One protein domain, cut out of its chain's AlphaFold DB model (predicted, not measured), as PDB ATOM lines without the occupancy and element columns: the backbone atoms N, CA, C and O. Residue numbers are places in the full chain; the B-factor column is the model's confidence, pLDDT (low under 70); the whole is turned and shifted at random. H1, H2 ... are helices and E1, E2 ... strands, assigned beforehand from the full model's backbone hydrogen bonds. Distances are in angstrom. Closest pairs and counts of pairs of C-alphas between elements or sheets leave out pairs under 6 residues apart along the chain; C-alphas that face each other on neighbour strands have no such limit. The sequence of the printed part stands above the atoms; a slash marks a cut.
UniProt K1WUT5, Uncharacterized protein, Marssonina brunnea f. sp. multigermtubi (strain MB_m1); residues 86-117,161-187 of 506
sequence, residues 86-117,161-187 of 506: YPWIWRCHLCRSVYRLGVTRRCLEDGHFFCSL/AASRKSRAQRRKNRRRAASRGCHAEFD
ATOM      1  N   TYR A  86     -35.287  17.182   7.085       56.88
ATOM      2  CA  TYR A  86     -36.224  18.293   7.164       56.88
ATOM      3  C   TYR A  86     -36.864  18.250   8.550       56.88
ATOM      4  O   TYR A  86     -37.592  17.300   8.857       56.88
ATOM      5  N   PRO A  87     -36.547  19.214   9.436       60.09
ATOM      6  CA  PRO A  87     -37.242  19.264  10.700       60.09
ATOM      7  C   PRO A  87     -38.702  19.479  10.342       60.09
ATOM      8  O   PRO A  87     -38.991  20.205   9.393       60.09
ATOM      9  N   TRP A  88     -39.630  18.895  11.087       66.06
ATOM     10  CA  TRP A  88     -41.007  19.347  10.970       66.06
ATOM     11  C   TRP A  88     -40.994  20.870  11.168       66.06
ATOM     12  O   TRP A  88     -40.463  21.353  12.171       66.06
ATOM     13  N   ILE A  89     -41.449  21.634  10.176       71.31
ATOM     14  CA  ILE A  89     -41.327  23.092  10.200       71.31
ATOM     15  C   ILE A  89     -42.691  23.673  10.527       71.31
ATOM     16  O   ILE A  89     -43.673  23.394   9.848       71.31
ATOM     17  N   TRP A  90     -42.758  24.509  11.554       74.56
ATOM     18  CA  TRP A  90     -43.924  25.339  11.797       74.56
ATOM     19  C   TRP A  90     -43.602  26.794  11.530       74.56
ATOM     20  O   TRP A  90     -42.622  27.330  12.048       74.56
ATOM     21  N   ARG A  91     -44.476  27.451  10.770       77.62
ATOM     22  CA  ARG A  91     -44.439  28.891  10.585       77.62
ATOM     23  C   ARG A  91     -45.561  29.549  11.371       77.62
ATOM     24  O   ARG A  91     -46.741  29.257  11.192       77.62
ATOM     25  N   CYS A  92     -45.175  30.486  12.220       78.44
ATOM     26  CA  CYS A  92     -46.098  31.395  12.875       78.44
ATOM     27  C   CYS A  92     -46.921  32.212  11.844       78.44
ATOM     28  O   CYS A  92     -46.391  32.643  10.825       78.44
ATOM     29  N   HIS A  93     -48.191  32.523  12.133       76.50
ATOM     30  CA  HIS A  93     -49.000  33.441  11.306       76.50
ATOM     31  C   HIS A  93     -48.874  34.938  11.686       76.50
ATOM     32  O   HIS A  93     -49.131  35.808  10.856       76.50
ATOM     33  N   LEU A  94     -48.474  35.237  12.929       78.81
ATOM     34  CA  LEU A  94     -48.314  36.576  13.519       78.81
ATOM     35  C   LEU A  94     -46.931  37.208  13.235       78.81
ATOM     36  O   LEU A  94     -46.854  38.128  12.422       78.81
ATOM     37  N   CYS A  95     -45.850  36.736  13.869       83.50
ATOM     38  CA  CYS A  95     -44.459  37.149  13.605       83.50
ATOM     39  C   CYS A  95     -43.799  36.493  12.372       83.50
ATOM     40  O   CYS A  95     -42.808  37.017  11.877       83.50
ATOM     41  N   ARG A  96     -44.361  35.406  11.813       80.12
ATOM     42  CA  ARG A  96     -43.812  34.623  10.671       80.12
ATOM     43  C   ARG A  96     -42.523  33.845  10.928       80.12
ATOM     44  O   ARG A  96     -42.017  33.222   9.987       80.12
ATOM     45  N   SER A  97     -42.051  33.823  12.168       79.31
ATOM     46  CA  SER A  97     -40.898  33.040  12.598       79.31
ATOM     47  C   SER A  97     -41.119  31.541  12.406       79.31
ATOM     48  O   SER A  97     -42.249  31.038  12.427       79.31
ATOM     49  N   VAL A  98     -40.011  30.851  12.149       80.12
ATOM     50  CA  VAL A  98     -39.961  29.481  11.642       80.12
ATOM     51  C   VAL A  98     -39.322  28.598  12.711       80.12
ATOM     52  O   VAL A  98     -38.176  28.813  13.097       80.12
ATOM     53  N   TYR A  99     -40.067  27.610  13.201       76.94
ATOM     54  CA  TYR A  99     -39.689  26.761  14.329       76.94
ATOM     55  C   TYR A  99     -39.606  25.293  13.927       76.94
ATOM     56  O   TYR A  99     -40.386  24.814  13.106       76.94
ATOM     57  N   ARG A 100     -38.710  24.549  14.581       74.56
ATOM     58  CA  ARG A 100     -38.696  23.085  14.517       74.56
ATOM     59  C   ARG A 100     -39.809  22.536  15.428       74.56
ATOM     60  O   ARG A 100     -39.731  22.658  16.651       74.56
ATOM     61  N   LEU A 101     -40.852  21.957  14.836       61.66
ATOM     62  CA  LEU A 101     -41.916  21.197  15.507       61.66
ATOM     63  C   LEU A 101     -41.260  20.085  16.340       61.66
ATOM     64  O   LEU A 101     -40.618  19.184  15.810       61.66
ATOM     65  N   GLY A 102     -41.373  20.216  17.660       64.38
ATOM     66  CA  GLY A 102     -40.584  19.463  18.638       64.38
ATOM     67  C   GLY A 102     -40.043  20.354  19.757       64.38
ATOM     68  O   GLY A 102     -39.927  19.894  20.886       64.38
ATOM     69  N   VAL A 103     -39.805  21.644  19.483       54.78
ATOM     70  CA  VAL A 103     -39.370  22.617  20.503       54.78
ATOM     71  C   VAL A 103     -40.537  23.025  21.414       54.78
ATOM     72  O   VAL A 103     -40.457  22.871  22.628       54.78
ATOM     73  N   THR A 104     -41.651  23.504  20.849       66.38
ATOM     74  CA  THR A 104     -42.813  24.002  21.613       66.38
ATOM     75  C   THR A 104     -44.108  23.964  20.787       66.38
ATOM     76  O   THR A 104     -44.087  24.138  19.574       66.38
ATOM     77  N   ARG A 105     -45.278  23.840  21.447       74.94
ATOM     78  CA  ARG A 105     -46.604  24.117  20.828       74.94
ATOM     79  C   ARG A 105     -46.947  25.617  20.761       74.94
ATOM     80  O   ARG A 105     -48.079  25.975  20.445       74.94
ATOM     81  N   ARG A 106     -46.005  26.480  21.150       81.25
ATOM     82  CA  ARG A 106     -46.122  27.941  21.220       81.25
ATOM     83  C   ARG A 106     -44.940  28.576  20.504       81.25
ATOM     84  O   ARG A 106     -43.828  28.066  20.609       81.25
ATOM     85  N   CYS A 107     -45.161  29.704  19.852       78.12
ATOM     86  CA  CYS A 107     -44.092  30.541  19.324       78.12
ATOM     87  C   CYS A 107     -43.273  31.160  20.461       78.12
ATOM     88  O   CYS A 107     -43.830  31.522  21.499       78.12
ATOM     89  N   LEU A 108     -41.958  31.274  20.261       81.56
ATOM     90  CA  LEU A 108     -41.040  31.804  21.270       81.56
ATOM     91  C   LEU A 108     -41.010  33.341  21.297       81.56
ATOM     92  O   LEU A 108     -40.745  33.910  22.349       81.56
ATOM     93  N   GLU A 109     -41.312  34.011  20.180       78.56
ATOM     94  CA  GLU A 109     -41.268  35.482  20.093       78.56
ATOM     95  C   GLU A 109     -42.532  36.175  20.620       78.56
ATOM     96  O   GLU A 109     -42.447  37.213  21.271       78.56
ATOM     97  N   ASP A 110     -43.716  35.627  20.338       79.31
ATOM     98  CA  ASP A 110     -45.011  36.271  20.621       79.31
ATOM     99  C   ASP A 110     -46.001  35.365  21.390       79.31
ATOM    100  O   ASP A 110     -47.133  35.764  21.670       79.31
ATOM    101  N   GLY A 111     -45.584  34.147  21.757       81.00
ATOM    102  CA  GLY A 111     -46.294  33.264  22.687       81.00
ATOM    103  C   GLY A 111     -47.578  32.596  22.177       81.00
ATOM    104  O   GLY A 111     -48.177  31.825  22.938       81.00
ATOM    105  N   HIS A 112     -48.022  32.851  20.937       77.38
ATOM    106  CA  HIS A 112     -49.242  32.219  20.414       77.38
ATOM    107  C   HIS A 112     -49.054  30.709  20.245       77.38
ATOM    108  O   HIS A 112     -47.979  30.225  19.892       77.38
ATOM    109  N   PHE A 113     -50.125  29.963  20.499       75.75
ATOM    110  CA  PHE A 113     -50.164  28.530  20.252       75.75
ATOM    111  C   PHE A 113     -50.310  28.222  18.762       75.75
ATOM    112  O   PHE A 113     -50.844  29.027  18.001       75.75
ATOM    113  N   PHE A 114     -49.934  27.001  18.387       67.88
ATOM    114  CA  PHE A 114     -50.415  26.349  17.173       67.88
ATOM    115  C   PHE A 114     -51.941  26.495  17.064       67.88
ATOM    116  O   PHE A 114     -52.688  25.893  17.836       67.88
ATOM    117  N   CYS A 115     -52.420  27.294  16.112       65.62
ATOM    118  CA  CYS A 115     -53.848  27.400  15.829       65.62
ATOM    119  C   CYS A 115     -54.266  26.223  14.940       65.62
ATOM    120  O   CYS A 115     -54.498  26.409  13.749       65.62
ATOM    121  N   SER A 116     -54.352  25.025  15.521       57.66
ATOM    122  CA  SER A 116     -54.833  23.796  14.873       57.66
ATOM    123  C   SER A 116     -56.366  23.723  14.811       57.66
ATOM    124  O   SER A 116     -56.943  22.648  14.965       57.66
ATOM    125  N   LEU A 117     -57.041  24.868  14.679       48.88
ATOM    126  CA  LEU A 117     -58.485  24.875  14.470       48.88
ATOM    127  C   LEU A 117     -58.761  24.422  13.034       48.88
ATOM    128  O   LEU A 117     -58.059  24.894  12.133       48.88
ATOM    129  N   ALA A 161     -60.078  62.961  13.898       89.00
ATOM    130  CA  ALA A 161     -61.031  62.010  13.327       89.00
ATOM    131  C   ALA A 161     -60.351  60.996  12.384       89.00
ATOM    132  O   ALA A 161     -60.591  59.790  12.506       89.00
ATOM    133  N   ALA A 162     -59.450  61.448  11.507       91.25
ATOM    134  CA  ALA A 162     -58.672  60.596  10.604       91.25
ATOM    135  C   ALA A 162     -57.782  59.601  11.375       91.25
ATOM    136  O   ALA A 162     -57.800  58.398  11.099       91.25
ATOM    137  N   SER A 163     -57.086  60.068  12.418       94.69
ATOM    138  CA  SER A 163     -56.276  59.216  13.302       94.69
ATOM    139  C   SER A 163     -57.114  58.129  13.997       94.69
ATOM    140  O   SER A 163     -56.736  56.952  14.012       94.69
ATOM    141  N   ARG A 164     -58.313  58.474  14.497       94.31
ATOM    142  CA  ARG A 164     -59.259  57.501  15.079       94.31
ATOM    143  C   ARG A 164     -59.717  56.452  14.056       94.31
ATOM    144  O   ARG A 164     -59.678  55.261  14.375       94.31
ATOM    145  N   LYS A 165     -60.079  56.864  12.832       94.38
ATOM    146  CA  LYS A 165     -60.454  55.957  11.726       94.38
ATOM    147  C   LYS A 165     -59.308  54.993  11.374       94.38
ATOM    148  O   LYS A 165     -59.518  53.782  11.342       94.38
ATOM    149  N   SER A 166     -58.079  55.498  11.230       94.25
ATOM    150  CA  SER A 166     -56.867  54.691  10.986       94.25
ATOM    151  C   SER A 166     -56.620  53.641  12.083       94.25
ATOM    152  O   SER A 166     -56.408  52.456  11.801       94.25
ATOM    153  N   ARG A 167     -56.727  54.034  13.360       94.56
ATOM    154  CA  ARG A 167     -56.519  53.127  14.504       94.56
ATOM    155  C   ARG A 167     -57.605  52.044  14.595       94.56
ATOM    156  O   ARG A 167     -57.296  50.902  14.947       94.56
ATOM    157  N   ALA A 168     -58.847  52.370  14.231       94.62
ATOM    158  CA  ALA A 168     -59.942  51.407  14.112       94.62
ATOM    159  C   ALA A 168     -59.718  50.416  12.954       94.62
ATOM    160  O   ALA A 168     -59.846  49.206  13.155       94.62
ATOM    161  N   GLN A 169     -59.286  50.900  11.783       94.50
ATOM    162  CA  GLN A 169     -58.967  50.066  10.618       94.50
ATOM    163  C   GLN A 169     -57.822  49.086  10.923       94.50
ATOM    164  O   GLN A 169     -57.956  47.884  10.683       94.50
ATOM    165  N   ARG A 170     -56.735  49.549  11.564       91.62
ATOM    166  CA  ARG A 170     -55.644  48.675  12.041       91.62
ATOM    167  C   ARG A 170     -56.141  47.603  13.020       91.62
ATOM    168  O   ARG A 170     -55.747  46.445  12.894       91.62
ATOM    169  N   ARG A 171     -57.044  47.937  13.955       91.56
ATOM    170  CA  ARG A 171     -57.684  46.945  14.847       91.56
ATOM    171  C   ARG A 171     -58.537  45.927  14.078       91.56
ATOM    172  O   ARG A 171     -58.455  44.740  14.388       91.56
ATOM    173  N   LYS A 172     -59.318  46.354  13.078       92.38
ATOM    174  CA  LYS A 172     -60.154  45.465  12.246       92.38
ATOM    175  C   LYS A 172     -59.298  44.507  11.409       92.38
ATOM    176  O   LYS A 172     -59.575  43.310  11.396       92.38
ATOM    177  N   ASN A 173     -58.210  44.997  10.813       83.56
ATOM    178  CA  ASN A 173     -57.252  44.158  10.088       83.56
ATOM    179  C   ASN A 173     -56.528  43.173  11.017       83.56
ATOM    180  O   ASN A 173     -56.407  42.006  10.665       83.56
ATOM    181  N   ARG A 174     -56.127  43.585  12.231       83.00
ATOM    182  CA  ARG A 174     -55.499  42.671  13.205       83.00
ATOM    183  C   ARG A 174     -56.453  41.561  13.668       83.00
ATOM    184  O   ARG A 174     -56.011  40.432  13.833       83.00
ATOM    185  N   ARG A 175     -57.757  41.847  13.806       84.50
ATOM    186  CA  ARG A 175     -58.791  40.823  14.067       84.50
ATOM    187  C   ARG A 175     -58.951  39.850  12.893       84.50
ATOM    188  O   ARG A 175     -58.949  38.651  13.123       84.50
ATOM    189  N   ARG A 176     -59.015  40.351  11.652       83.44
ATOM    190  CA  ARG A 176     -59.080  39.519  10.429       83.44
ATOM    191  C   ARG A 176     -57.823  38.668  10.204       83.44
ATOM    192  O   ARG A 176     -57.918  37.586   9.643       83.44
ATOM    193  N   ALA A 177     -56.657  39.155  10.628       74.44
ATOM    194  CA  ALA A 177     -55.408  38.398  10.590       74.44
ATOM    195  C   ALA A 177     -55.376  37.296  11.663       74.44
ATOM    196  O   ALA A 177     -54.951  36.192  11.363       74.44
ATOM    197  N   ALA A 178     -55.874  37.571  12.874       72.69
ATOM    198  CA  ALA A 178     -55.959  36.586  13.957       72.69
ATOM    199  C   ALA A 178     -57.070  35.532  13.762       72.69
ATOM    200  O   ALA A 178     -57.003  34.465  14.358       72.69
ATOM    201  N   SER A 179     -58.095  35.816  12.946       69.94
ATOM    202  CA  SER A 179     -59.128  34.835  12.575       69.94
ATOM    203  C   SER A 179     -58.729  33.943  11.395       69.94
ATOM    204  O   SER A 179     -59.435  32.986  11.096       69.94
ATOM    205  N   ARG A 180     -57.625  34.248  10.702       72.44
ATOM    206  CA  ARG A 180     -56.989  33.305   9.777       72.44
ATOM    207  C   ARG A 180     -56.093  32.404  10.619       72.44
ATOM    208  O   ARG A 180     -55.095  32.874  11.155       72.44
ATOM    209  N   GLY A 181     -56.492  31.140  10.762       70.31
ATOM    210  CA  GLY A 181     -55.730  30.139  11.510       70.31
ATOM    211  C   GLY A 181     -54.288  30.001  11.009       70.31
ATOM    212  O   GLY A 181     -53.937  30.457   9.920       70.31
ATOM    213  N   CYS A 182     -53.442  29.360  11.816       66.00
ATOM    214  CA  CYS A 182     -52.070  29.059  11.422       66.00
ATOM    215  C   CYS A 182     -52.104  28.167  10.181       66.00
ATOM    216  O   CYS A 182     -52.541  27.023  10.279       66.00
ATOM    217  N   HIS A 183     -51.600  28.655   9.047       58.62
ATOM    218  CA  HIS A 183     -51.334  27.774   7.919       58.62
ATOM    219  C   HIS A 183     -50.080  26.960   8.246       58.62
ATOM    220  O   HIS A 183     -48.964  27.479   8.227       58.62
ATOM    221  N   ALA A 184     -50.288  25.709   8.647       65.31
ATOM    222  CA  ALA A 184     -49.233  24.733   8.845       65.31
ATOM    223  C   ALA A 184     -49.231  23.799   7.633       65.31
ATOM    224  O   ALA A 184     -50.023  22.865   7.562       65.31
ATOM    225  N   GLU A 185     -48.356  24.082   6.675       69.06
ATOM    226  CA  GLU A 185     -48.079  23.174   5.564       69.06
ATOM    227  C   GLU A 185     -47.123  22.083   6.050       69.06
ATOM    228  O   GLU A 185     -46.082  22.371   6.642       69.06
ATOM    229  N   PHE A 186     -47.485  20.824   5.811       72.75
ATOM    230  CA  PHE A 186     -46.570  19.707   5.994       72.75
ATOM    231  C   PHE A 186     -45.696  19.585   4.743       72.75
ATOM    232  O   PHE A 186     -46.213  19.516   3.630       72.75
ATOM    233  N   ASP A 187     -44.374  19.557   4.911       76.19
ATOM    234  CA  ASP A 187     -43.449  19.388   3.790       76.19
ATOM    235  C   ASP A 187     -43.394  17.917   3.348       76.19
ATOM    236  O   ASP A 187     -42.531  17.136   3.761       76.19
TER     237      ASP A 187
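What this domain is: This is residues 86 to 117 and 161 to 187 of the 506 residues of an uncharacterized protein of Marssonina brunnea f. sp. multigermtubi (strain MB_m1) (UniProt K1WUT5). A small head of loops and a two-strand hairpin, E1 and E2, has one long helix, H1, reaching out as an arm, whose residues 161 to 173 stand free. Of 59 printed residues, 24, under half, are in named elements, in the order E1, E2, H1; the class is mixed and the sheet, E1 - E2, antiparallel. The whole is loose, radius of gyration of the C-alphas 14.6 A, spanning 50 by 19 by 16 A.

Where its parts are: E1 is residues 89 to 91, beginning at C-alpha 89 (-41.327, 23.092, 10.200). E2 is residues 98 to 100. H1, residues 161 to 178, is 25.9 A long and ends at C-alpha 178 (-55.959, 36.586, 13.957).

How they stand to each other: In the hairpin, N 90 and O 99 are within hydrogen-bond range at 2.9 A. E1 and H1 are apart. In H1 every O i to N i+4 pair is within hydrogen-bond range.

The domain as a whole: Residues 118 to 160 are not printed; C-alphas 117 and 161 are 37.2 A apart across the cut. The pLDDT is under 70 in 16 residues, among them 101 to 104.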